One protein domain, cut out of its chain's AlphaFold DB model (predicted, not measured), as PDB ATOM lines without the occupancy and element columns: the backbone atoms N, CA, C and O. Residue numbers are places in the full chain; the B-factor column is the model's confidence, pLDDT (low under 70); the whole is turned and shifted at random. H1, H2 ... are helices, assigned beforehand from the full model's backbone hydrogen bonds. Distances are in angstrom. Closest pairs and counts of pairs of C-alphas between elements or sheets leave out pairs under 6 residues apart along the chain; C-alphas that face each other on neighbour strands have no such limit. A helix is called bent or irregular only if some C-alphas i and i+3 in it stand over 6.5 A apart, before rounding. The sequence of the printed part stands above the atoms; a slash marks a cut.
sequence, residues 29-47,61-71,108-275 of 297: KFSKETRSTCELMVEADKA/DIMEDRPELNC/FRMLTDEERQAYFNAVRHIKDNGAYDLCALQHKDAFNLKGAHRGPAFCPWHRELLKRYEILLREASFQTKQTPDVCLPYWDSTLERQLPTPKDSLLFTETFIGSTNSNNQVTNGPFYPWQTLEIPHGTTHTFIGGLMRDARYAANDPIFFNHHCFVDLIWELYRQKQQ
ATOM      1  N   LYS A  29     174.592 102.620 122.165       63.03
ATOM      2  CA  LYS A  29     175.451 103.453 123.034       63.03
ATOM      3  C   LYS A  29     174.785 103.880 124.353       63.03
ATOM      4  O   LYS A  29     175.418 104.559 125.161       63.03
ATOM      5  N   PHE A  30     173.520 103.521 124.559       52.75
ATOM      6  CA  PHE A  30     172.771 103.770 125.789       52.75
ATOM      7  C   PHE A  30     172.689 102.510 126.654       52.75
ATOM      8  O   PHE A  30     172.851 101.386 126.156       52.75
ATOM      9  N   SER A  31     172.450 102.710 127.954       49.00
ATOM     10  CA  SER A  31     172.218 101.621 128.909       49.00
ATOM     11  C   SER A  31     170.970 100.828 128.504       49.00
ATOM     12  O   SER A  31     170.152 101.321 127.727       49.00
ATOM     13  N   LYS A  32     170.798  99.594 128.985       48.47
ATOM     14  CA  LYS A  32     169.673  98.738 128.559       48.47
ATOM     15  C   LYS A  32     168.309  99.372 128.888       48.47
ATOM     16  O   LYS A  32     167.339  99.167 128.167       48.47
ATOM     17  N   GLU A  33     168.280 100.190 129.931       42.53
ATOM     18  CA  GLU A  33     167.137 100.915 130.480       42.53
ATOM     19  C   GLU A  33     166.778 102.109 129.578       42.53
ATOM     20  O   GLU A  33     165.651 102.216 129.091       42.53
ATOM     21  N   THR A  34     167.766 102.959 129.266       39.97
ATOM     22  CA  THR A  34     167.595 104.172 128.437       39.97
ATOM     23  C   THR A  34     167.529 103.891 126.932       39.97
ATOM     24  O   THR A  34     166.993 104.698 126.169       39.97
ATOM     25  N   ARG A  35     168.016 102.726 126.490       51.78
ATOM     26  CA  ARG A  35     167.977 102.279 125.093       51.78
ATOM     27  C   ARG A  35     166.557 102.180 124.547       51.78
ATOM     28  O   ARG A  35     166.337 102.640 123.436       51.78
ATOM     29  N   SER A  36     165.606 101.667 125.329       41.59
ATOM     30  CA  SER A  36     164.214 101.533 124.872       41.59
ATOM     31  C   SER A  36     163.558 102.889 124.574       41.59
ATOM     32  O   SER A  36     162.868 103.033 123.569       41.59
ATOM     33  N   THR A  37     163.840 103.915 125.384       44.16
ATOM     34  CA  THR A  37     163.392 105.294 125.133       44.16
ATOM     35  C   THR A  37     164.078 105.883 123.902       44.16
ATOM     36  O   THR A  37     163.405 106.466 123.059       44.16
ATOM     37  N   CYS A  38     165.390 105.677 123.743       45.91
ATOM     38  CA  CYS A  38     166.115 106.078 122.532       45.91
ATOM     39  C   CYS A  38     165.522 105.428 121.269       45.91
ATOM     40  O   CYS A  38     165.294 106.113 120.278       45.91
ATOM     41  N   GLU A  39     165.227 104.128 121.305       53.34
ATOM     42  CA  GLU A  39     164.647 103.385 120.181       53.34
ATOM     43  C   GLU A  39     163.239 103.892 119.836       53.34
ATOM     44  O   GLU A  39     162.933 104.064 118.659       53.34
ATOM     45  N   LEU A  40     162.419 104.235 120.837       45.50
ATOM     46  CA  LEU A  40     161.116 104.880 120.631       45.50
ATOM     47  C   LEU A  40     161.235 106.295 120.043       45.50
ATOM     48  O   LEU A  40     160.434 106.657 119.185       45.50
ATOM     49  N   MET A  41     162.232 107.084 120.455       43.47
ATOM     50  CA  MET A  41     162.509 108.403 119.864       43.47
ATOM     51  C   MET A  41     162.966 108.272 118.404       43.47
ATOM     52  O   MET A  41     162.488 109.004 117.547       43.47
ATOM     53  N   VAL A  42     163.823 107.291 118.104       52.84
ATOM     54  CA  VAL A  42     164.266 106.965 116.738       52.84
ATOM     55  C   VAL A  42     163.125 106.454 115.862       52.84
ATOM     56  O   VAL A  42     163.146 106.679 114.658       52.84
ATOM     57  N   GLU A  43     162.139 105.759 116.427       47.19
ATOM     58  CA  GLU A  43     160.953 105.323 115.683       47.19
ATOM     59  C   GLU A  43     159.947 106.469 115.480       47.19
ATOM     60  O   GLU A  43     159.333 106.567 114.420       47.19
ATOM     61  N   ALA A  44     159.833 107.395 116.439       39.59
ATOM     62  CA  ALA A  44     159.070 108.632 116.268       39.59
ATOM     63  C   ALA A  44     159.673 109.535 115.170       39.59
ATOM     64  O   ALA A  44     158.920 110.083 114.368       39.59
ATOM     65  N   ASP A  45     161.007 109.596 115.064       42.53
ATOM     66  CA  ASP A  45     161.765 110.212 113.955       42.53
ATOM     67  C   ASP A  45     161.552 109.498 112.592       42.53
ATOM     68  O   ASP A  45     161.992 109.993 111.560       42.53
ATOM     69  N   LYS A  46     160.874 108.341 112.531       43.34
ATOM     70  CA  LYS A  46     160.526 107.674 111.256       43.34
ATOM     71  C   LYS A  46     159.070 107.850 110.843       43.34
ATOM     72  O   LYS A  46     158.726 107.514 109.707       43.34
ATOM     73  N   ALA A  47     158.211 108.332 111.740       34.50
ATOM     74  CA  ALA A  47     156.780 108.406 111.484       34.50
ATOM     75  C   ALA A  47     156.467 109.372 110.317       34.50
ATOM     76  O   ALA A  47     157.020 110.478 110.266       34.50
ATOM     77  N   ASP A  61     144.295 132.815 124.635       50.72
ATOM     78  CA  ASP A  61     145.557 132.283 125.151       50.72
ATOM     79  C   ASP A  61     146.119 133.250 126.195       50.72
ATOM     80  O   ASP A  61     146.826 134.206 125.891       50.72
ATOM     81  N   ILE A  62     145.817 132.982 127.464       45.75
ATOM     82  CA  ILE A  62     146.265 133.811 128.592       45.75
ATOM     83  C   ILE A  62     147.802 133.771 128.767       45.75
ATOM     84  O   ILE A  62     148.342 134.483 129.608       45.75
ATOM     85  N   MET A  63     148.537 132.965 127.983       51.41
ATOM     86  CA  MET A  63     150.001 133.037 127.891       51.41
ATOM     87  C   MET A  63     150.498 134.042 126.836       51.41
ATOM     88  O   MET A  63     151.661 134.442 126.897       51.41
ATOM     89  N   GLU A  64     149.653 134.477 125.895       51.59
ATOM     90  CA  GLU A  64     149.950 135.581 124.970       51.59
ATOM     91  C   GLU A  64     149.997 136.920 125.734       51.59
ATOM     92  O   GLU A  64     150.914 137.717 125.537       51.59
ATOM     93  N   ASP A  65     149.123 137.076 126.737       57.56
ATOM     94  CA  ASP A  65     149.122 138.175 127.720       57.56
ATOM     95  C   ASP A  65     150.265 138.099 128.766       57.56
ATOM     96  O   ASP A  65     150.411 138.997 129.599       57.56
ATOM     97  N   ARG A  66     151.098 137.045 128.744       68.25
ATOM     98  CA  ARG A  66     152.245 136.838 129.655       68.25
ATOM     99  C   ARG A  66     153.572 136.785 128.875       68.25
ATOM    100  O   ARG A  66     154.234 135.738 128.840       68.25
ATOM    101  N   PRO A  67     154.002 137.891 128.228       73.06
ATOM    102  CA  PRO A  67     155.175 137.918 127.349       73.06
ATOM    103  C   PRO A  67     156.476 137.464 128.029       73.06
ATOM    104  O   PRO A  67     157.378 136.955 127.362       73.06
ATOM    105  N   GLU A  68     156.578 137.577 129.353       76.88
ATOM    106  CA  GLU A  68     157.703 137.092 130.150       76.88
ATOM    107  C   GLU A  68     157.908 135.564 130.090       76.88
ATOM    108  O   GLU A  68     159.023 135.082 130.291       76.88
ATOM    109  N   LEU A  69     156.874 134.780 129.762       80.56
ATOM    110  CA  LEU A  69     156.980 133.325 129.607       80.56
ATOM    111  C   LEU A  69     157.654 132.943 128.277       80.56
ATOM    112  O   LEU A  69     158.233 131.859 128.148       80.56
ATOM    113  N   ASN A  70     157.682 133.869 127.313       82.69
ATOM    114  CA  ASN A  70     158.440 133.742 126.069       82.69
ATOM    115  C   ASN A  70     159.942 134.050 126.256       82.69
ATOM    116  O   ASN A  70     160.728 133.851 125.333       82.69
ATOM    117  N   CYS A  71     160.382 134.483 127.442       84.19
ATOM    118  CA  CYS A  71     161.789 134.769 127.713       84.19
ATOM    119  C   CYS A  71     162.711 133.541 127.578       84.19
ATOM    120  O   CYS A  71     162.353 132.409 127.911       84.19
ATOM    121  N   PHE A 108     163.326 113.736 141.793       95.25
ATOM    122  CA  PHE A 108     162.234 114.131 142.680       95.25
ATOM    123  C   PHE A 108     162.289 113.476 144.072       95.25
ATOM    124  O   PHE A 108     161.959 114.121 145.066       95.25
ATOM    125  N   ARG A 109     162.781 112.236 144.178       94.12
ATOM    126  CA  ARG A 109     162.981 111.523 145.455       94.12
ATOM    127  C   ARG A 109     164.252 111.959 146.195       94.12
ATOM    128  O   ARG A 109     164.453 111.547 147.330       94.12
ATOM    129  N   MET A 110     165.093 112.782 145.561       95.69
ATOM    130  CA  MET A 110     166.341 113.329 146.110       95.69
ATOM    131  C   MET A 110     166.218 114.803 146.538       95.69
ATOM    132  O   MET A 110     167.228 115.427 146.870       95.69
ATOM    133  N   LEU A 111     165.008 115.373 146.512       95.56
ATOM    134  CA  LEU A 111     164.718 116.652 147.163       95.56
ATOM    135  C   LEU A 111     164.766 116.504 148.688       95.56
ATOM    136  O   LEU A 111     164.369 115.466 149.221       95.56
ATOM    137  N   THR A 112     165.191 117.553 149.397       95.88
ATOM    138  CA  THR A 112     164.956 117.633 150.851       95.88
ATOM    139  C   THR A 112     163.470 117.843 151.152       95.88
ATOM    140  O   THR A 112     162.685 118.179 150.261       95.88
ATOM    141  N   ASP A 113     163.065 117.678 152.411       94.88
ATOM    142  CA  ASP A 113     161.678 117.915 152.827       94.88
ATOM    143  C   ASP A 113     161.251 119.371 152.589       94.88
ATOM    144  O   ASP A 113     160.136 119.620 152.129       94.88
ATOM    145  N   GLU A 114     162.158 120.328 152.795       94.88
ATOM    146  CA  GLU A 114     161.935 121.749 152.517       94.88
ATOM    147  C   GLU A 114     161.815 122.023 151.012       94.88
ATOM    148  O   GLU A 114     160.886 122.709 150.589       94.88
ATOM    149  N   GLU A 115     162.710 121.462 150.187       95.69
ATOM    150  CA  GLU A 115     162.651 121.589 148.721       95.69
ATOM    151  C   GLU A 115     161.352 121.002 148.155       95.69
ATOM    152  O   GLU A 115     160.693 121.611 147.309       95.69
ATOM    153  N   ARG A 116     160.960 119.827 148.654       95.44
ATOM    154  CA  ARG A 116     159.747 119.115 148.256       95.44
ATOM    155  C   ARG A 116     158.483 119.859 148.692       95.44
ATOM    156  O   ARG A 116     157.571 120.019 147.884       95.44
ATOM    157  N   GLN A 117     158.432 120.373 149.922       95.06
ATOM    158  CA  GLN A 117     157.293 121.162 150.395       95.06
ATOM    159  C   GLN A 117     157.181 122.505 149.658       95.06
ATOM    160  O   GLN A 117     156.071 122.904 149.300       95.06
ATOM    161  N   ALA A 118     158.303 123.180 149.379       95.31
ATOM    162  CA  ALA A 118     158.332 124.399 148.570       95.31
ATOM    163  C   ALA A 118     157.807 124.137 147.147       95.31
ATOM    164  O   ALA A 118     156.962 124.890 146.659       95.31
ATOM    165  N   TYR A 119     158.223 123.028 146.521       96.31
ATOM    166  CA  TYR A 119     157.689 122.575 145.233       96.31
ATOM    167  C   TYR A 119     156.172 122.327 145.292       96.31
ATOM    168  O   TYR A 119     155.437 122.869 144.468       96.31
ATOM    169  N   PHE A 120     155.667 121.597 146.293       95.69
ATOM    170  CA  PHE A 120     154.224 121.363 146.460       95.69
ATOM    171  C   PHE A 120     153.419 122.647 146.678       95.69
ATOM    172  O   PHE A 120     152.326 122.788 146.128       95.69
ATOM    173  N   ASN A 121     153.951 123.591 147.455       94.94
ATOM    174  CA  ASN A 121     153.333 124.900 147.658       94.94
ATOM    175  C   ASN A 121     153.265 125.691 146.341       94.94
ATOM    176  O   ASN A 121     152.212 126.238 146.021       94.94
ATOM    177  N   ALA A 122     154.347 125.703 145.555       95.69
ATOM    178  CA  ALA A 122     154.385 126.373 144.257       95.69
ATOM    179  C   ALA A 122     153.413 125.740 143.245       95.69
ATOM    180  O   ALA A 122     152.653 126.469 142.611       95.69
ATOM    181  N   VAL A 123     153.381 124.404 143.140       95.25
ATOM    182  CA  VAL A 123     152.462 123.661 142.252       95.25
ATOM    183  C   VAL A 123     150.992 123.921 142.616       95.25
ATOM    184  O   VAL A 123     150.179 124.138 141.719       95.25
ATOM    185  N   ARG A 124     150.641 123.962 143.911       90.44
ATOM    186  CA  ARG A 124     149.287 124.356 144.347       90.44
ATOM    187  C   ARG A 124     148.961 125.800 143.982       90.44
ATOM    188  O   ARG A 124     147.927 126.034 143.376       90.44
ATOM    189  N   HIS A 125     149.855 126.750 144.256       89.50
ATOM    190  CA  HIS A 125     149.618 128.167 143.953       89.50
ATOM    191  C   HIS A 125     149.369 128.419 142.457       89.50
ATOM    192  O   HIS A 125     148.470 129.183 142.110       89.50
ATOM    193  N   ILE A 126     150.104 127.743 141.561       89.00
ATOM    194  CA  ILE A 126     149.846 127.836 140.111       89.00
ATOM    195  C   ILE A 126     148.591 127.073 139.661       89.00
ATOM    196  O   ILE A 126     148.078 127.344 138.580       89.00
ATOM    197  N   LYS A 127     148.065 126.137 140.457       84.88
ATOM    198  CA  LYS A 127     146.747 125.533 140.214       84.88
ATOM    199  C   LYS A 127     145.629 126.473 140.647       84.88
ATOM    200  O   LYS A 127     144.723 126.732 139.864       84.88
ATOM    201  N   ASP A 128     145.730 127.028 141.851       82.44
ATOM    202  CA  ASP A 128     144.713 127.902 142.444       82.44
ATOM    203  C   ASP A 128     144.515 129.200 141.636       82.44
ATOM    204  O   ASP A 128     143.413 129.745 141.601       82.44
ATOM    205  N   ASN A 129     145.561 129.676 140.943       79.00
ATOM    206  CA  ASN A 129     145.485 130.818 140.022       79.00
ATOM    207  C   ASN A 129     145.207 130.442 138.547       79.00
ATOM    208  O   ASN A 129     145.185 131.323 137.690       79.00
ATOM    209  N   GLY A 130     145.003 129.155 138.243       77.38
ATOM    210  CA  GLY A 130     144.683 128.635 136.909       77.38
ATOM    211  C   GLY A 130     145.866 128.441 135.947       77.38
ATOM    212  O   GLY A 130     145.685 127.812 134.904       77.38
ATOM    213  N   ALA A 131     147.082 128.900 136.263       83.19
ATOM    214  CA  ALA A 131     148.228 128.793 135.351       83.19
ATOM    215  C   ALA A 131     148.642 127.338 135.036       83.19
ATOM    216  O   ALA A 131     149.070 127.043 133.919       83.19
ATOM    217  N   TYR A 132     148.454 126.412 135.981       85.12
ATOM    218  CA  TYR A 132     148.616 124.971 135.770       85.12
ATOM    219  C   TYR A 132     147.660 124.460 134.682       85.12
ATOM    220  O   TYR A 132     148.067 123.741 133.768       85.12
ATOM    221  N   ASP A 133     146.384 124.846 134.776       78.88
ATOM    222  CA  ASP A 133     145.336 124.387 133.865       78.88
ATOM    223  C   ASP A 133     145.524 124.946 132.455       78.88
ATOM    224  O   ASP A 133     145.235 124.253 131.483       78.88
ATOM    225  N   LEU A 134     146.118 126.135 132.325       79.06
ATOM    226  CA  LEU A 134     146.566 126.667 131.039       79.06
ATOM    227  C   LEU A 134     147.697 125.832 130.424       79.06
ATOM    228  O   LEU A 134     147.626 125.501 129.242       79.06
ATOM    229  N   CYS A 135     148.707 125.425 131.200       82.56
ATOM    230  CA  CYS A 135     149.745 124.518 130.694       82.56
ATOM    231  C   CYS A 135     149.156 123.160 130.263       82.56
ATOM    232  O   CYS A 135     149.564 122.607 129.238       82.56
ATOM    233  N   ALA A 136     148.169 122.638 131.001       79.69
ATOM    234  CA  ALA A 136     147.463 121.414 130.630       79.69
ATOM    235  C   ALA A 136     146.586 121.588 129.374       79.69
ATOM    236  O   ALA A 136     146.535 120.693 128.524       79.69
ATOM    237  N   LEU A 137     145.946 122.749 129.216       75.62
ATOM    238  CA  LEU A 137     145.153 123.118 128.045       75.62
ATOM    239  C   LEU A 137     146.027 123.239 126.788       75.62
ATOM    240  O   LEU A 137     145.731 122.590 125.786       75.62
ATOM    241  N   GLN A 138     147.148 123.960 126.866       79.56
ATOM    242  CA  GLN A 138     148.107 124.092 125.762       79.56
ATOM    243  C   GLN A 138     148.652 122.729 125.308       79.56
ATOM    244  O   GLN A 138     148.794 122.489 124.108       79.56
ATOM    245  N   HIS A 139     148.890 121.798 126.238       84.62
ATOM    246  CA  HIS A 139     149.246 120.416 125.903       84.62
ATOM    247  C   HIS A 139     148.119 119.668 125.175       84.62
ATOM    248  O   HIS A 139     148.362 119.038 124.142       84.62
ATOM    249  N   LYS A 140     146.880 119.767 125.672       74.06
ATOM    250  CA  LYS A 140     145.687 119.169 125.050       74.06
ATOM    251  C   LYS A 140     145.482 119.689 123.622       74.06
ATOM    252  O   LYS A 140     145.237 118.900 122.708       74.06
ATOM    253  N   ASP A 141     145.615 120.995 123.409       71.75
ATOM    254  CA  ASP A 141     145.410 121.623 122.101       71.75
ATOM    255  C   ASP A 141     146.562 121.317 121.132       71.75
ATOM    256  O   ASP A 141     146.307 120.899 120.002       71.75
ATOM    257  N   ALA A 142     147.820 121.350 121.581       69.88
ATOM    258  CA  ALA A 142     148.960 120.941 120.758       69.88
ATOM    259  C   ALA A 142     148.999 119.424 120.463       69.88
ATOM    260  O   ALA A 142     149.575 119.007 119.450       69.88
ATOM    261  N   PHE A 143     148.367 118.582 121.292       69.81
ATOM    262  CA  PHE A 143     148.082 117.184 120.953       69.81
ATOM    263  C   PHE A 143     147.018 117.082 119.852       69.81
ATOM    264  O   PHE A 143     147.226 116.363 118.874       69.81
ATOM    265  N   ASN A 144     145.894 117.797 119.980       63.94
ATOM    266  CA  ASN A 144     144.801 117.769 118.997       63.94
ATOM    267  C   ASN A 144     145.262 118.273 117.620       63.94
ATOM    268  O   ASN A 144     144.958 117.657 116.596       63.94
ATOM    269  N   LEU A 145     146.070 119.335 117.613       64.44
ATOM    270  CA  LEU A 145     146.746 119.869 116.432       64.44
ATOM    271  C   LEU A 145     147.926 118.998 115.967       64.44
ATOM    272  O   LEU A 145     148.513 119.298 114.941       64.44
ATOM    273  N   LYS A 146     148.292 117.924 116.683       66.25
ATOM    274  CA  LYS A 146     149.430 117.021 116.396       66.25
ATOM    275  C   LYS A 146     150.810 117.710 116.336       66.25
ATOM    276  O   LYS A 146     151.781 117.065 115.957       66.25
ATOM    277  N   GLY A 147     150.925 118.975 116.744       65.19
ATOM    278  CA  GLY A 147     152.180 119.740 116.728       65.19
ATOM    279  C   GLY A 147     153.156 119.358 117.849       65.19
ATOM    280  O   GLY A 147     154.364 119.498 117.694       65.19
ATOM    281  N   ALA A 148     152.654 118.821 118.967       68.00
ATOM    282  CA  ALA A 148     153.481 118.414 120.110       68.00
ATOM    283  C   ALA A 148     153.906 116.932 120.102       68.00
ATOM    284  O   ALA A 148     154.705 116.528 120.942       68.00
ATOM    285  N   HIS A 149     153.367 116.093 119.210       75.62
ATOM    286  CA  HIS A 149     153.446 114.630 119.327       75.62
ATOM    287  C   HIS A 149     153.661 113.936 117.976       75.62
ATOM    288  O   HIS A 149     153.180 114.403 116.953       75.62
ATOM    289  N   ARG A 150     154.298 112.752 117.991       67.56
ATOM    290  CA  ARG A 150     154.509 111.892 116.800       67.56
ATOM    291  C   ARG A 150     155.289 112.573 115.659       67.56
ATOM    292  O   ARG A 150     155.034 112.314 114.489       67.56
ATOM    293  N   GLY A 151     156.247 113.420 116.022       67.75
ATOM    294  CA  GLY A 151     157.156 114.110 115.113       67.75
ATOM    295  C   GLY A 151     158.300 114.769 115.892       67.75
ATOM    296  O   GLY A 151     158.298 114.741 117.128       67.75
ATOM    297  N   PRO A 152     159.273 115.394 115.212       70.06
ATOM    298  CA  PRO A 152     160.510 115.863 115.835       70.06
ATOM    299  C   PRO A 152     160.317 117.105 116.705       70.06
ATOM    300  O   PRO A 152     161.150 117.390 117.565       70.06
ATOM    301  N   ALA A 153     159.194 117.806 116.533       74.25
ATOM    302  CA  ALA A 153     158.756 118.877 117.416       74.25
ATOM    303  C   ALA A 153     158.513 118.394 118.860       74.25
ATOM    304  O   ALA A 153     158.570 119.209 119.774       74.25
ATOM    305  N   PHE A 154     158.326 117.085 119.097       79.06
ATOM    306  CA  PHE A 154     158.046 116.520 120.422       79.06
ATOM    307  C   PHE A 154     159.017 117.004 121.506       79.06
ATOM    308  O   PHE A 154     158.581 117.543 122.520       79.06
ATOM    309  N   CYS A 155     160.328 116.865 121.302       82.69
ATOM    310  CA  CYS A 155     161.304 117.267 122.319       82.69
ATOM    311  C   CYS A 155     161.400 118.798 122.523       82.69
ATOM    312  O   CYS A 155     161.301 119.234 123.672       82.69
ATOM    313  N   PRO A 156     161.579 119.641 121.479       82.38
ATOM    314  CA  PRO A 156     161.651 121.093 121.659       82.38
ATOM    315  C   PRO A 156     160.340 121.706 122.171       82.38
ATOM    316  O   PRO A 156     160.403 122.590 123.023       82.38
ATOM    317  N   TRP A 157     159.173 121.218 121.731       84.50
ATOM    318  CA  TRP A 157     157.875 121.709 122.202       84.50
ATOM    319  C   TRP A 157     157.691 121.429 123.700       84.50
ATOM    320  O   TRP A 157     157.399 122.344 124.470       84.50
ATOM    321  N   HIS A 158     157.971 120.200 124.153       89.44
ATOM    322  CA  HIS A 158     157.897 119.882 125.581       89.44
ATOM    323  C   HIS A 158     158.960 120.632 126.397       89.44
ATOM    324  O   HIS A 158     158.653 121.076 127.498       89.44
ATOM    325  N   ARG A 159     160.174 120.856 125.870       91.56
ATOM    326  CA  ARG A 159     161.186 121.700 126.539       91.56
ATOM    327  C   ARG A 159     160.690 123.131 126.760       91.56
ATOM    328  O   ARG A 159     160.933 123.685 127.831       91.56
ATOM    329  N   GLU A 160     159.999 123.722 125.788       89.50
ATOM    330  CA  GLU A 160     159.410 125.059 125.925       89.50
ATOM    331  C   GLU A 160     158.247 125.071 126.932       89.50
ATOM    332  O   GLU A 160     158.221 125.941 127.803       89.50
ATOM    333  N   LEU A 161     157.353 124.071 126.913       90.19
ATOM    334  CA  LEU A 161     156.304 123.930 127.937       90.19
ATOM    335  C   LEU A 161     156.907 123.814 129.351       90.19
ATOM    336  O   LEU A 161     156.493 124.527 130.263       90.19
ATOM    337  N   LEU A 162     157.926 122.966 129.530       95.38
ATOM    338  CA  LEU A 162     158.631 122.784 130.806       95.38
ATOM    339  C   LEU A 162     159.345 124.065 131.259       95.38
ATOM    340  O   LEU A 162     159.381 124.347 132.454       95.38
ATOM    341  N   LYS A 163     159.896 124.858 130.326       93.75
ATOM    342  CA  LYS A 163     160.489 126.174 130.618       93.75
ATOM    343  C   LYS A 163     159.432 127.139 131.160       93.75
ATOM    344  O   LYS A 163     159.674 127.774 132.182       93.75
ATOM    345  N   ARG A 164     158.264 127.235 130.512       92.00
ATOM    346  CA  ARG A 164     157.145 128.087 130.964       92.00
ATOM    347  C   ARG A 164     156.643 127.654 132.342       92.00
ATOM    348  O   ARG A 164     156.551 128.484 133.241       92.00
ATOM    349  N   TYR A 165     156.426 126.352 132.531       94.69
ATOM    350  CA  TYR A 165     156.030 125.767 133.813       94.69
ATOM    351  C   TYR A 165     157.052 126.055 134.929       94.69
ATOM    352  O   TYR A 165     156.679 126.460 136.025       94.69
ATOM    353  N   GLU A 166     158.354 125.934 134.652       95.62
ATOM    354  CA  GLU A 166     159.410 126.254 135.623       95.62
ATOM    355  C   GLU A 166     159.484 127.755 135.959       95.62
ATOM    356  O   GLU A 166     159.736 128.099 137.113       95.62
ATOM    357  N   ILE A 167     159.208 128.658 135.009       93.06
ATOM    358  CA  ILE A 167     159.086 130.097 135.305       93.06
ATOM    359  C   ILE A 167     157.903 130.348 136.252       93.06
ATOM    360  O   ILE A 167     158.077 131.049 137.247       93.06
ATOM    361  N   LEU A 168     156.745 129.729 136.001       92.88
ATOM    362  CA  LEU A 168     155.549 129.854 136.846       92.88
ATOM    363  C   LEU A 168     155.769 129.302 138.266       92.88
ATOM    364  O   LEU A 168     155.369 129.935 139.242       92.88
ATOM    365  N   LEU A 169     156.461 128.165 138.414       95.25
ATOM    366  CA  LEU A 169     156.838 127.621 139.727       95.25
ATOM    367  C   LEU A 169     157.748 128.574 140.513       95.25
ATOM    368  O   LEU A 169     157.572 128.754 141.718       95.25
ATOM    369  N   ARG A 170     158.715 129.201 139.834       93.50
ATOM    370  CA  ARG A 170     159.625 130.175 140.451       93.50
ATOM    371  C   ARG A 170     158.911 131.474 140.803       93.50
ATOM    372  O   ARG A 170     159.149 132.022 141.878       93.50
ATOM    373  N   GLU A 171     158.015 131.949 139.944       91.25
ATOM    374  CA  GLU A 171     157.137 133.084 140.234       91.25
ATOM    375  C   GLU A 171     156.300 132.815 141.493       91.25
ATOM    376  O   GLU A 171     156.319 133.613 142.426       91.25
ATOM    377  N   ALA A 172     155.638 131.657 141.568       91.62
ATOM    378  CA  ALA A 172     154.856 131.240 142.729       91.62
ATOM    379  C   ALA A 172     155.705 131.118 144.005       91.62
ATOM    380  O   ALA A 172     155.300 131.594 145.069       91.62
ATOM    381  N   SER A 173     156.904 130.536 143.900       91.50
ATOM    382  CA  SER A 173     157.905 130.483 144.974       91.50
ATOM    383  C   SER A 173     158.243 131.884 145.498       91.50
ATOM    384  O   SER A 173     158.170 132.137 146.701       91.50
ATOM    385  N   PHE A 174     158.519 132.831 144.598       89.94
ATOM    386  CA  PHE A 174     158.831 134.216 144.940       89.94
ATOM    387  C   PHE A 174     157.640 134.962 145.566       89.94
ATOM    388  O   PHE A 174     157.790 135.573 146.626       89.94
ATOM    389  N   GLN A 175     156.450 134.873 144.960       87.25
ATOM    390  CA  GLN A 175     155.220 135.511 145.447       87.25
ATOM    391  C   GLN A 175     154.825 135.004 146.843       87.25
ATOM    392  O   GLN A 175     154.507 135.800 147.729       87.25
ATOM    393  N   THR A 176     154.892 133.687 147.063       86.38
ATOM    394  CA  THR A 176     154.546 133.050 148.349       86.38
ATOM    395  C   THR A 176     155.717 132.976 149.333       86.38
ATOM    396  O   THR A 176     155.547 132.480 150.445       86.38
ATOM    397  N   LYS A 177     156.887 133.520 148.964       86.81
ATOM    398  CA  LYS A 177     158.116 133.580 149.775       86.81
ATOM    399  C   LYS A 177     158.605 132.203 150.247       86.81
ATOM    400  O   LYS A 177     159.081 132.077 151.377       86.81
ATOM    401  N   GLN A 178     158.502 131.181 149.394       81.25
ATOM    402  CA  GLN A 178     159.095 129.872 149.680       81.25
ATOM    403  C   GLN A 178     160.620 129.978 149.803       81.25
ATOM    404  O   GLN A 178     161.274 130.830 149.195       81.25
ATOM    405  N   THR A 179     161.188 129.070 150.590       79.00
ATOM    406  CA  THR A 179     162.632 128.862 150.699       79.00
ATOM    407  C   THR A 179     162.892 127.367 150.862       79.00
ATOM    408  O   THR A 179     162.261 126.779 151.744       79.00
ATOM    409  N   PRO A 180     163.825 126.754 150.113       84.00
ATOM    410  CA  PRO A 180     164.677 127.339 149.065       84.00
ATOM    411  C   PRO A 180     163.909 127.709 147.775       84.00
ATOM    412  O   PRO A 180     162.696 127.543 147.704       84.00
ATOM    413  N   ASP A 181     164.615 128.260 146.777       82.31
ATOM    414  CA  ASP A 181     164.027 128.544 145.456       82.31
ATOM    415  C   ASP A 181     163.595 127.240 144.761       82.31
ATOM    416  O   ASP A 181     164.259 126.209 144.892       82.31
ATOM    417  N   VAL A 182     162.482 127.284 144.030       92.19
ATOM    418  CA  VAL A 182     161.828 126.092 143.477       92.19
ATOM    419  C   VAL A 182     162.293 125.854 142.050       92.19
ATOM    420  O   VAL A 182     162.081 126.674 141.164       92.19
ATOM    421  N   CYS A 183     162.863 124.682 141.805       92.56
ATOM    422  CA  CYS A 183     163.186 124.195 140.467       92.56
ATOM    423  C   CYS A 183     162.286 123.014 140.121       92.56
ATOM    424  O   CYS A 183     161.861 122.295 141.023       92.56
ATOM    425  N   LEU A 184     162.010 122.780 138.836       96.81
ATOM    426  CA  LEU A 184     161.211 121.628 138.418       96.81
ATOM    427  C   LEU A 184     162.020 120.336 138.645       96.81
ATOM    428  O   LEU A 184     163.039 120.158 137.975       96.81
ATOM    429  N   PRO A 185     161.634 119.421 139.556       97.25
ATOM    430  CA  PRO A 185     162.344 118.160 139.687       97.25
ATOM    431  C   PRO A 185     161.962 117.221 138.538       97.25
ATOM    432  O   PRO A 185     160.837 117.258 138.029       97.25
ATOM    433  N   TYR A 186     162.883 116.350 138.141       95.62
ATOM    434  CA  TYR A 186     162.598 115.277 137.194       95.62
ATOM    435  C   TYR A 186     162.260 113.983 137.932       95.62
ATOM    436  O   TYR A 186     162.798 113.710 139.003       95.62
ATOM    437  N   TRP A 187     161.389 113.169 137.342       92.81
ATOM    438  CA  TRP A 187     161.083 111.830 137.835       92.81
ATOM    439  C   TRP A 187     161.702 110.775 136.916       92.81
ATOM    440  O   TRP A 187     161.244 110.581 135.788       92.81
ATOM    441  N   ASP A 188     162.716 110.057 137.407       88.56
ATOM    442  CA  ASP A 188     163.225 108.863 136.724       88.56
ATOM    443  C   ASP A 188     162.223 107.704 136.852       88.56
ATOM    444  O   ASP A 188     162.281 106.881 137.773       88.56
ATOM    445  N   SER A 189     161.301 107.631 135.893       81.88
ATOM    446  CA  SER A 189     160.291 106.575 135.804       81.88
ATOM    447  C   SER A 189     160.860 105.207 135.393       81.88
ATOM    448  O   SER A 189     160.106 104.238 135.284       81.88
ATOM    449  N   THR A 190     162.174 105.076 135.149       81.25
ATOM    450  CA  THR A 190     162.807 103.763 134.922       81.25
ATOM    451  C   THR A 190     163.042 102.988 136.218       81.25
ATOM    452  O   THR A 190     163.228 101.771 136.158       81.25
ATOM    453  N   LEU A 191     162.977 103.650 137.380       83.50
ATOM    454  CA  LEU A 191     163.055 102.988 138.687       83.50
ATOM    455  C   LEU A 191     161.746 102.254 139.002       83.50
ATOM    456  O   LEU A 191     161.765 101.056 139.274       83.50
ATOM    457  N   GLU A 192     160.598 102.912 138.815       81.44
ATOM    458  CA  GLU A 192     159.274 102.269 138.841       81.44
ATOM    459  C   GLU A 192     159.183 101.127 137.825       81.44
ATOM    460  O   GLU A 192     158.521 100.122 138.082       81.44
ATOM    461  N   ARG A 193     159.914 101.232 136.703       76.38
ATOM    462  CA  ARG A 193     159.996 100.174 135.690       76.38
ATOM    463  C   ARG A 193     160.647  98.872 136.146       76.38
ATOM    464  O   ARG A 193     160.472  97.846 135.490       76.38
ATOM    465  N   GLN A 194     161.351  98.890 137.267       78.88
ATOM    466  CA  GLN A 194     162.015  97.716 137.828       78.88
ATOM    467  C   GLN A 194     161.217  97.087 138.984       78.88
ATOM    468  O   GLN A 194     161.583  96.012 139.458       78.88
ATOM    469  N   LEU A 195     160.114  97.711 139.416       75.38
ATOM    470  CA  LEU A 195     159.249  97.179 140.467       75.38
ATOM    471  C   LEU A 195     158.336  96.060 139.928       75.38
ATOM    472  O   LEU A 195     157.772  96.212 138.842       75.38
ATOM    473  N   PRO A 196     158.095  94.976 140.697       83.75
ATOM    474  CA  PRO A 196     157.086  93.966 140.357       83.75
ATOM    475  C   PRO A 196     155.671  94.546 140.216       83.75
ATOM    476  O   PRO A 196     154.869  94.040 139.437       83.75
ATOM    477  N   THR A 197     155.393  95.621 140.958       79.38
ATOM    478  CA  THR A 197     154.110  96.323 140.988       79.38
ATOM    479  C   THR A 197     154.381  97.837 141.066       79.38
ATOM    480  O   THR A 197     154.595  98.364 142.155       79.38
ATOM    481  N   PRO A 198     154.407  98.568 139.933       76.62
ATOM    482  CA  PRO A 198     154.840  99.974 139.893       76.62
ATOM    483  C   PRO A 198     154.030 100.940 140.772       76.62
ATOM    484  O   PRO A 198     154.596 101.878 141.329       76.62
ATOM    485  N   LYS A 199     152.728 100.676 140.952       74.88
ATOM    486  CA  LYS A 199     151.833 101.447 141.838       74.88
ATOM    487  C   LYS A 199     152.229 101.407 143.324       74.88
ATOM    488  O   LYS A 199     151.768 102.248 144.081       74.88
ATOM    489  N   ASP A 200     153.074 100.455 143.733       81.38
ATOM    490  CA  ASP A 200     153.548 100.324 145.116       81.38
ATOM    491  C   ASP A 200     154.787 101.220 145.376       81.38
ATOM    492  O   ASP A 200     155.398 101.157 146.443       81.38
ATOM    493  N   SER A 201     155.185 102.057 144.406       85.00
ATOM    494  CA  SER A 201     156.245 103.053 144.589       85.00
ATOM    495  C   SER A 201     155.876 104.104 145.633       85.00
ATOM    496  O   SER A 201     154.756 104.614 145.671       85.00
ATOM    497  N   LEU A 202     156.889 104.519 146.399       88.50
ATOM    498  CA  LEU A 202     156.846 105.641 147.335       88.50
ATOM    499  C   LEU A 202     156.301 106.938 146.704       88.50
ATOM    500  O   LEU A 202     155.739 107.764 147.421       88.50
ATOM    501  N   LEU A 203     156.421 107.118 145.383       87.19
ATOM    502  CA  LEU A 203     155.857 108.281 144.692       87.19
ATOM    503  C   LEU A 203     154.330 108.368 144.825       87.19
ATOM    504  O   LEU A 203     153.810 109.463 145.019       87.19
ATOM    505  N   PHE A 204     153.616 107.242 144.807       86.75
ATOM    506  CA  PHE A 204     152.147 107.193 144.859       86.75
ATOM    507  C   PHE A 204     151.591 107.193 146.298       86.75
ATOM    508  O   PHE A 204     150.508 106.670 146.570       86.75
ATOM    509  N   THR A 205     152.349 107.774 147.234       86.69
ATOM    510  CA  THR A 205     152.006 107.900 148.659       86.69
ATOM    511  C   THR A 205     151.717 109.349 149.040       86.69
ATOM    512  O   THR A 205     152.086 110.283 148.324       86.69
ATOM    513  N   GLU A 206     151.104 109.551 150.207       88.56
ATOM    514  CA  GLU A 206     150.773 110.875 150.751       88.56
ATOM    515  C   GLU A 206     151.982 111.815 150.920       88.56
ATOM    516  O   GLU A 206     151.820 113.032 150.917       88.56
ATOM    517  N   THR A 207     153.200 111.275 151.035       90.62
ATOM    518  CA  THR A 207     154.434 112.071 151.144       90.62
ATOM    519  C   THR A 207     154.938 112.582 149.785       90.62
ATOM    520  O   THR A 207     155.840 113.421 149.739       90.62
ATOM    521  N   PHE A 208     154.407 112.063 148.674       92.19
ATOM    522  CA  PHE A 208     154.789 112.435 147.310       92.19
ATOM    523  C   PHE A 208     153.586 112.948 146.512       92.19
ATOM    524  O   PHE A 208     153.081 114.001 146.871       92.19
ATOM    525  N   ILE A 209     153.132 112.300 145.433       87.88
ATOM    526  CA  ILE A 209     152.024 112.844 144.614       87.88
ATOM    527  C   ILE A 209     150.635 112.411 145.095       87.88
ATOM    528  O   ILE A 209     149.631 112.930 144.611       87.88
ATOM    529  N   GLY A 210     150.580 111.494 146.062       86.44
ATOM    530  CA  GLY A 210     149.352 110.881 146.545       86.44
ATOM    531  C   GLY A 210     148.893 109.671 145.725       86.44
ATOM    532  O   GLY A 210     149.481 109.291 144.712       86.44
ATOM    533  N   SER A 211     147.827 109.047 146.211       82.06
ATOM    534  CA  SER A 211     147.131 107.906 145.611       82.06
ATOM    535  C   SER A 211     145.783 108.355 145.033       82.06
ATOM    536  O   SER A 211     145.235 109.370 145.466       82.06
ATOM    537  N   THR A 212     145.206 107.597 144.095       75.06
ATOM    538  CA  THR A 212     143.883 107.902 143.517       75.06
ATOM    539  C   THR A 212     142.820 106.842 143.799       75.06
ATOM    540  O   THR A 212     143.119 105.683 144.091       75.06
ATOM    541  N   ASN A 213     141.550 107.250 143.728       71.12
ATOM    542  CA  ASN A 213     140.395 106.346 143.761       71.12
ATOM    543  C   ASN A 213     139.951 105.916 142.348       71.12
ATOM    544  O   ASN A 213     140.480 106.374 141.338       71.12
ATOM    545  N   SER A 214     138.918 105.070 142.277       71.94
ATOM    546  CA  SER A 214     138.293 104.606 141.024       71.94
ATOM    547  C   SER A 214     137.726 105.714 140.130       71.94
ATOM    548  O   SER A 214     137.413 105.453 138.973       71.94
ATOM    549  N   ASN A 215     137.563 106.925 140.667       65.94
ATOM    550  CA  ASN A 215     137.052 108.090 139.952       65.94
ATOM    551  C   ASN A 215     138.198 109.010 139.494       65.94
ATOM    552  O   ASN A 215     137.937 110.130 139.068       65.94
ATOM    553  N   ASN A 216     139.457 108.561 139.594       66.69
ATOM    554  CA  ASN A 216     140.666 109.299 139.210       66.69
ATOM    555  C   ASN A 216     140.860 110.624 139.974       66.69
ATOM    556  O   ASN A 216     141.525 111.547 139.514       66.69
ATOM    557  N   GLN A 217     140.307 110.711 141.182       73.44
ATOM    558  CA  GLN A 217     140.578 111.808 142.103       73.44
ATOM    559  C   GLN A 217     141.747 111.442 143.021       73.44
ATOM    560  O   GLN A 217     141.782 110.325 143.549       73.44
ATOM    561  N   VAL A 218     142.670 112.381 143.249       78.50
ATOM    562  CA  VAL A 218     143.714 112.278 144.281       78.50
ATOM    563  C   VAL A 218     143.054 112.276 145.660       78.50
ATOM    564  O   VAL A 218     142.296 113.189 145.979       78.50
ATOM    565  N   THR A 219     143.313 111.245 146.470       82.25
ATOM    566  CA  THR A 219     142.629 110.998 147.755       82.25
ATOM    567  C   THR A 219     143.459 111.307 148.998       82.25
ATOM    568  O   THR A 219     142.902 111.348 150.093       82.25
ATOM    569  N   ASN A 220     144.764 111.528 148.859       81.06
ATOM    570  CA  ASN A 220     145.673 111.871 149.952       81.06
ATOM    571  C   ASN A 220     146.849 112.724 149.434       81.06
ATOM    572  O   ASN A 220     146.977 112.968 148.234       81.06
ATOM    573  N   GLY A 221     147.713 113.182 150.340       89.38
ATOM    574  CA  GLY A 221     148.913 113.936 149.980       89.38
ATOM    575  C   GLY A 221     148.660 115.363 149.464       89.38
ATOM    576  O   GLY A 221     147.570 115.916 149.622       89.38
ATOM    577  N   PRO A 222     149.685 116.006 148.875       91.56
ATOM    578  CA  PRO A 222     149.708 117.449 148.626       91.56
ATOM    579  C   PRO A 222     148.775 117.922 147.507       91.56
ATOM    580  O   PRO A 222     148.507 119.123 147.437       91.56
ATOM    581  N   PHE A 223     148.302 117.022 146.645       88.81
ATOM    582  CA  PHE A 223     147.425 117.345 145.516       88.81
ATOM    583  C   PHE A 223     145.982 116.870 145.729       88.81
ATOM    584  O   PHE A 223     145.178 116.904 144.806       88.81
ATOM    585  N   TYR A 224     145.605 116.462 146.943       80.56
ATOM    586  CA  TYR A 224     144.192 116.309 147.291       80.56
ATOM    587  C   TYR A 224     143.471 117.675 147.203       80.56
ATOM    588  O   TYR A 224     144.016 118.659 147.709       80.56
ATOM    589  N   PRO A 225     142.254 117.784 146.626       81.25
ATOM    590  CA  PRO A 225     141.404 116.736 146.051       81.25
ATOM    591  C   PRO A 225     141.375 116.771 144.507       81.25
ATOM    592  O   PRO A 225     140.296 116.691 143.909       81.25
ATOM    593  N   TRP A 226     142.522 116.977 143.847       79.38
ATOM    594  CA  TRP A 226     142.601 117.214 142.401       79.38
ATOM    595  C   TRP A 226     141.981 116.066 141.598       79.38
ATOM    596  O   TRP A 226     142.222 114.886 141.859       79.38
ATOM    597  N   GLN A 227     141.210 116.434 140.578       69.38
ATOM    598  CA  GLN A 227     140.673 115.503 139.600       69.38
ATOM    599  C   GLN A 227     141.692 115.308 138.476       69.38
ATOM    600  O   GLN A 227     141.956 116.248 137.725       69.38
ATOM    601  N   THR A 228     142.222 114.095 138.309       63.31
ATOM    602  CA  THR A 228     142.931 113.742 137.076       63.31
ATOM    603  C   THR A 228     141.908 113.249 136.050       63.31
ATOM    604  O   THR A 228     140.946 112.540 136.366       63.31
ATOM    605  N   LEU A 229     142.049 113.703 134.806       50.66
ATOM    606  CA  LEU A 229     141.104 113.405 133.731       50.66
ATOM    607  C   LEU A 229     141.567 112.161 132.961       50.66
ATOM    608  O   LEU A 229     142.196 112.258 131.911       50.66
ATOM    609  N   GLU A 230     141.241 110.979 133.490       43.44
ATOM    610  CA  GLU A 230     141.515 109.682 132.856       43.44
ATOM    611  C   GLU A 230     140.225 108.831 132.697       43.44
ATOM    612  O   GLU A 230     139.315 108.887 133.520       43.44
ATOM    613  N   ILE A 231     140.160 108.008 131.644       34.16
ATOM    614  CA  ILE A 231     139.172 106.932 131.346       34.16
ATOM    615  C   ILE A 231     140.003 105.650 131.114       34.16
ATOM    616  O   ILE A 231     141.072 105.858 130.572       34.16
ATOM    617  N   PRO A 232     139.635 104.378 131.409       36.19
ATOM    618  CA  PRO A 232     140.575 103.215 131.470       36.19
ATOM    619  C   PRO A 232     141.143 102.571 130.157       36.19
ATOM    620  O   PRO A 232     140.553 102.713 129.090       36.19
ATOM    621  N   HIS A 233     142.240 101.778 130.291       30.83
ATOM    622  CA  HIS A 233     142.808 100.714 129.394       30.83
ATOM    623  C   HIS A 233     143.927 100.975 128.322       30.83
ATOM    624  O   HIS A 233     143.713 101.673 127.335       30.83
ATOM    625  N   GLY A 234     145.077 100.272 128.436       29.48
ATOM    626  CA  GLY A 234     146.061  99.966 127.354       29.48
ATOM    627  C   GLY A 234     147.079 101.055 126.904       29.48
ATOM    628  O   GLY A 234     146.755 102.236 126.896       29.48
ATOM    629  N   THR A 235     148.328 100.767 126.481       42.25
ATOM    630  CA  THR A 235     149.114  99.501 126.591       42.25
ATOM    631  C   THR A 235     150.624  99.703 126.902       42.25
ATOM    632  O   THR A 235     151.214  98.854 127.556       42.25
ATOM    633  N   THR A 236     151.265 100.830 126.541       40.38
ATOM    634  CA  THR A 236     152.630 101.220 127.027       40.38
ATOM    635  C   THR A 236     152.569 102.420 127.975       40.38
ATOM    636  O   THR A 236     153.297 102.475 128.964       40.38
ATOM    637  N   HIS A 237     151.537 103.251 127.807       44.72
ATOM    638  CA  HIS A 237     150.918 104.002 128.900       44.72
ATOM    639  C   HIS A 237     150.343 103.087 130.024       44.72
ATOM    640  O   HIS A 237     149.750 103.558 130.987       44.72
ATOM    641  N   THR A 238     150.495 101.762 129.926       37.59
ATOM    642  CA  THR A 238     150.081 100.772 130.938       37.59
ATOM    643  C   THR A 238     151.229 100.350 131.847       37.59
ATOM    644  O   THR A 238     151.024  99.551 132.751       37.59
ATOM    645  N   PHE A 239     152.420 100.929 131.670       38.84
ATOM    646  CA  PHE A 239     153.487 100.748 132.642       38.84
ATOM    647  C   PHE A 239     153.183 101.465 133.976       38.84
ATOM    648  O   PHE A 239     153.459 100.930 135.044       38.84
ATOM    649  N   ILE A 240     152.565 102.652 133.917       44.38
ATOM    650  CA  ILE A 240     152.185 103.441 135.105       44.38
ATOM    651  C   ILE A 240     150.819 103.012 135.668       44.38
ATOM    652  O   ILE A 240     150.613 103.079 136.872       44.38
ATOM    653  N   GLY A 241     149.903 102.513 134.828       35.94
ATOM    654  CA  GLY A 241     148.628 101.962 135.305       35.94
ATOM    655  C   GLY A 241     147.694 103.003 135.935       35.94
ATOM    656  O   GLY A 241     147.064 102.714 136.947       35.94
ATOM    657  N   GLY A 242     147.614 104.191 135.334       52.69
ATOM    658  CA  GLY A 242     146.736 105.290 135.734       52.69
ATOM    659  C   GLY A 242     147.227 106.646 135.209       52.69
ATOM    660  O   GLY A 242     148.304 106.729 134.612       52.69
ATOM    661  N   LEU A 243     146.425 107.683 135.462       45.97
ATOM    662  CA  LEU A 243     146.656 109.139 135.459       45.97
ATOM    663  C   LEU A 243     147.182 109.829 134.176       45.97
ATOM    664  O   LEU A 243     146.745 110.935 133.873       45.97
ATOM    665  N   MET A 244     148.030 109.190 133.363       53.94
ATOM    666  CA  MET A 244     148.623 109.765 132.133       53.94
ATOM    667  C   MET A 244     148.356 108.950 130.858       53.94
ATOM    668  O   MET A 244     149.117 108.998 129.885       53.94
ATOM    669  N   ARG A 245     147.295 108.141 130.833       56.28
ATOM    670  CA  ARG A 245     147.086 107.209 129.717       56.28
ATOM    671  C   ARG A 245     146.452 107.818 128.467       56.28
ATOM    672  O   ARG A 245     146.685 107.312 127.373       56.28
ATOM    673  N   ASP A 246     145.700 108.908 128.603       62.50
ATOM    674  CA  ASP A 246     145.280 109.725 127.462       62.50
ATOM    675  C   ASP A 246     146.196 110.944 127.352       62.50
ATOM    676  O   ASP A 246     146.115 111.866 128.160       62.50
ATOM    677  N   ALA A 247     147.059 110.964 126.337       66.94
ATOM    678  CA  ALA A 247     147.977 112.075 126.101       66.94
ATOM    679  C   ALA A 247     147.266 113.425 125.855       66.94
ATOM    680  O   ALA A 247     147.887 114.463 126.044       66.94
ATOM    681  N   ARG A 248     145.964 113.467 125.533       65.75
ATOM    682  CA  ARG A 248     145.206 114.736 125.524       65.75
ATOM    683  C   ARG A 248     145.100 115.353 126.912       65.75
ATOM    684  O   ARG A 248     145.157 116.568 127.045       65.75
ATOM    685  N   TYR A 249     144.940 114.520 127.935       69.19
ATOM    686  CA  TYR A 249     144.602 114.948 129.291       69.19
ATOM    687  C   TYR A 249     145.707 114.677 130.316       69.19
ATOM    688  O   TYR A 249     145.595 115.163 131.437       69.19
ATOM    689  N   ALA A 250     146.782 113.980 129.938       76.81
ATOM    690  CA  ALA A 250     147.887 113.592 130.817       76.81
ATOM    691  C   ALA A 250     148.472 114.759 131.634       76.81
ATOM    692  O   ALA A 250     148.778 114.580 132.804       76.81
ATOM    693  N   ALA A 251     148.539 115.969 131.073       84.94
ATOM    694  CA  ALA A 251     149.020 117.158 131.779       84.94
ATOM    695  C   ALA A 251     148.138 117.625 132.962       84.94
ATOM    696  O   ALA A 251     148.560 118.480 133.736       84.94
ATOM    697  N   ASN A 252     146.941 117.056 133.153       76.62
ATOM    698  CA  ASN A 252     146.121 117.277 134.353       76.62
ATOM    699  C   ASN A 252     146.630 116.493 135.581       76.62
ATOM    700  O   ASN A 252     146.238 116.814 136.700       76.62
ATOM    701  N   ASP A 253     147.484 115.483 135.390       81.31
ATOM    702  CA  ASP A 253     148.168 114.766 136.471       81.31
ATOM    703  C   ASP A 253     149.421 115.550 136.922       81.31
ATOM    704  O   ASP A 253     150.284 115.824 136.080       81.31
ATOM    705  N   PRO A 254     149.567 115.889 138.222       81.88
ATOM    706  CA  PRO A 254     150.720 116.634 138.737       81.88
ATOM    707  C   PRO A 254     152.091 116.024 138.397       81.88
ATOM    708  O   PRO A 254     153.063 116.775 138.292       81.88
ATOM    709  N   ILE A 255     152.210 114.703 138.195       87.50
ATOM    710  CA  ILE A 255     153.504 114.065 137.876       87.50
ATOM    711  C   ILE A 255     153.922 114.231 136.399       87.50
ATOM    712  O   ILE A 255     155.076 113.962 136.047       87.50
ATOM    713  N   PHE A 256     153.033 114.718 135.525       90.12
ATOM    714  CA  PHE A 256     153.297 114.894 134.091       90.12
ATOM    715  C   PHE A 256     154.546 115.732 133.810       90.12
ATOM    716  O   PHE A 256     155.439 115.310 133.068       90.12
ATOM    717  N   PHE A 257     154.654 116.899 134.446       94.56
ATOM    718  CA  PHE A 257     155.786 117.801 134.237       94.56
ATOM    719  C   PHE A 257     157.096 117.196 134.766       94.56
ATOM    720  O   PHE A 257     158.153 117.408 134.172       94.56
ATOM    721  N   ASN A 258     157.039 116.369 135.816       94.69
ATOM    722  CA  ASN A 258     158.207 115.650 136.335       94.69
ATOM    723  C   ASN A 258     158.665 114.542 135.375       94.69
ATOM    724  O   ASN A 258     159.869 114.390 135.147       94.69
ATOM    725  N   HIS A 259     157.724 113.810 134.771       89.56
ATOM    726  CA  HIS A 259     158.020 112.813 133.742       89.56
ATOM    727  C   HIS A 259     158.643 113.459 132.496       89.56
ATOM    728  O   HIS A 259     159.727 113.064 132.062       89.56
ATOM    729  N   HIS A 260     158.016 114.504 131.949       93.94
ATOM    730  CA  HIS A 260     158.544 115.188 130.767       93.94
ATOM    731  C   HIS A 260     159.878 115.895 131.046       93.94
ATOM    732  O   HIS A 260     160.735 115.936 130.164       93.94
ATOM    733  N   CYS A 261     160.128 116.351 132.276       95.56
ATOM    734  CA  CYS A 261     161.444 116.842 132.678       95.56
ATOM    735  C   CYS A 261     162.539 115.755 132.625       95.56
ATOM    736  O   CYS A 261     163.691 116.055 132.309       95.56
ATOM    737  N   PHE A 262     162.206 114.491 132.896       92.62
ATOM    738  CA  PHE A 262     163.146 113.375 132.742       92.62
ATOM    739  C   PHE A 262     163.373 113.005 131.268       92.62
ATOM    740  O   PHE A 262     164.507 112.747 130.861       92.62
ATOM    741  N   VAL A 263     162.331 113.073 130.434       86.50
ATOM    742  CA  VAL A 263     162.466 112.947 128.969       86.50
ATOM    743  C   VAL A 263     163.370 114.056 128.404       86.50
ATOM    744  O   VAL A 263     164.252 113.782 127.590       86.50
ATOM    745  N   ASP A 264     163.221 115.290 128.891       91.19
ATOM    746  CA  ASP A 264     164.060 116.436 128.521       91.19
ATOM    747  C   ASP A 264     165.532 116.260 128.940       91.19
ATOM    748  O   ASP A 264     166.446 116.578 128.170       91.19
ATOM    749  N   LEU A 265     165.778 115.675 130.121       89.31
ATOM    750  CA  LEU A 265     167.115 115.284 130.578       89.31
ATOM    751  C   LEU A 265     167.749 114.242 129.641       89.31
ATOM    752  O   LEU A 265     168.894 114.418 129.219       89.31
ATOM    753  N   ILE A 266     167.014 113.189 129.262       85.06
ATOM    754  CA  ILE A 266     167.489 112.178 128.300       85.06
ATOM    755  C   ILE A 266     167.831 112.835 126.953       85.06
ATOM    756  O   ILE A 266     168.885 112.546 126.376       85.06
ATOM    757  N   TRP A 267     166.988 113.753 126.471       86.00
ATOM    758  CA  TRP A 267     167.229 114.471 125.220       86.00
ATOM    759  C   TRP A 267     168.458 115.388 125.292       86.00
ATOM    760  O   TRP A 267     169.278 115.376 124.373       86.00
ATOM    761  N   GLU A 268     168.662 116.129 126.386       87.00
ATOM    762  CA  GLU A 268     169.873 116.942 126.562       87.00
ATOM    763  C   GLU A 268     171.137 116.073 126.635       87.00
ATOM    764  O   GLU A 268     172.129 116.389 125.979       87.00
ATOM    765  N   LEU A 269     171.102 114.946 127.354       86.62
ATOM    766  CA  LEU A 269     172.219 113.995 127.420       86.62
ATOM    767  C   LEU A 269     172.541 113.380 126.047       86.62
ATOM    768  O   LEU A 269     173.709 113.129 125.738       86.62
ATOM    769  N   TYR A 270     171.532 113.157 125.202       84.81
ATOM    770  CA  TYR A 270     171.729 112.773 123.804       84.81
ATOM    771  C   TYR A 270     172.386 113.907 122.997       84.81
ATOM    772  O   TYR A 270     173.433 113.685 122.379       84.81
ATOM    773  N   ARG A 271     171.848 115.134 123.056       83.12
ATOM    774  CA  ARG A 271     172.401 116.304 122.345       83.12
ATOM    775  C   ARG A 271     173.829 116.619 122.764       83.12
ATOM    776  O   ARG A 271     174.647 116.925 121.908       83.12
ATOM    777  N   GLN A 272     174.172 116.482 124.041       85.25
ATOM    778  CA  GLN A 272     175.542 116.663 124.533       85.25
ATOM    779  C   GLN A 272     176.541 115.677 123.917       85.25
ATOM    780  O   GLN A 272     177.704 116.032 123.741       85.25
ATOM    781  N   LYS A 273     176.089 114.474 123.538       86.06
ATOM    782  CA  LYS A 273     176.912 113.456 122.865       86.06
ATOM    783  C   LYS A 273     176.997 113.628 121.343       86.06
ATOM    784  O   LYS A 273     177.925 113.084 120.756       86.06
ATOM    785  N   GLN A 274     176.048 114.326 120.707       83.38
ATOM    786  CA  GLN A 274     176.017 114.509 119.241       83.38
ATOM    787  C   GLN A 274     176.356 115.932 118.764       83.38
ATOM    788  O   GLN A 274     176.733 116.103 117.610       83.38
ATOM    789  N   GLN A 275     176.189 116.950 119.612       82.75
ATOM    790  CA  GLN A 275     176.191 118.364 119.226       82.75
ATOM    791  C   GLN A 275     177.077 119.200 120.160       82.75
ATOM    792  O   GLN A 275     176.881 119.245 121.387       82.75
TER     793      GLN A 275
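AT A GLANCE: This is residues 29 to 47, 61 to 71 and 108 to 275 of the 297 residues of the protein "Tyrosinase_Cu-bd domain-containing protein" of Meloidogyne hapla (UniProt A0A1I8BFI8). One long helix, H5, runs through a compact helical body: H4 folds alongside it as a hairpin, H3 crosses near its last residues, and H7 packs at a steep angle on its first half. A long looping stretch, residues 193 to 255, lies on the side away from the small helix H2, while H1 stands off beside H7. The printed part has 198 residues with seven named helices, H1 to H7 in that order, and no named strand. The class is all helix, though under half of the residues, 92, are in named elements. The whole is compact and rounded, with a radius of gyration of the C-alphas of 16.6 A and spans of 44 by 42 by 32 A.

IN THESE COORDINATES: H1, residues 32 to 44, begins with C-alpha 32 at (169.673, 98.738, 128.559) and is 19.0 A long; it is neither bent nor irregular, but only just: C-alphas 33 and 36 are 6.4 A apart. H2 is residues 67 to 70. H3, residues 113 to 128, is 22.3 A long, and H4, residues 131 to 144, 20.0 A. H5, residues 154 to 175, spans 31.5 A from C-alpha 154 at (158.046, 116.520, 120.422). H6 is residues 189 to 192. H7, residues 256 to 274, is 27.1 A long and ends with C-alpha 274 at (176.017, 114.509, 119.241).

HOW THE PARTS SIT: H5 is the hub, touching four helices. Its residues 161 to 168 touch H4, a helical hairpin at a shallow tilt of 10 degrees, opposite ways; the closest C-alphas, of Cys 135 and Tyr 165, are 7.1 A apart. Its residues 168 to 173 touch H3, about perpendicular at 81 degrees, closest at the C-alphas of Ala 122 and Ala 172, 5.1 A. Its residues 155 to 165 touch H7 at a steep tilt of 56 degrees, opposite ways, closest at Arg 159 and Asp 264, C-alphas 6.3 A apart. With 1 of these 3 tilts shallow, helix packing is mostly crossed, only just. H2 and H5 only just touch, with 3 pairs of C-alphas within 8 A, the closest those of Leu 69 and Arg 164, 5.4 A. H3 and H4 touch only at the corner, and only just, with 3 such pairs, closest at Ile 126 and Tyr 132, 5.3 A. H6 is close but not clearly touching H7, at Ser 189 and His 259, C-alphas 7.0 A apart. H1 and H7 are near each other, with 8 pairs of C-alphas within 10 A. In H3, H4 and H5 every O i to N i+4 pair is within hydrogen-bond range, in H1 7 of 9 and in H7 14 of 15; H2 and H6 are too short for such a pair.

THE WHOLE: The C-alphas farthest apart, of Asp 65 and Pro 196, are 46.7 A apart. Residues 48 to 60 and 72 to 107 are not printed; the gaps are 29.7 A and 25.5 A. The links H5 to H6 and H6 to H7 are long. Mean pLDDT of the printed part is 75.9; 59 residues are under 70, among them 29 to 47 and 227 to 249.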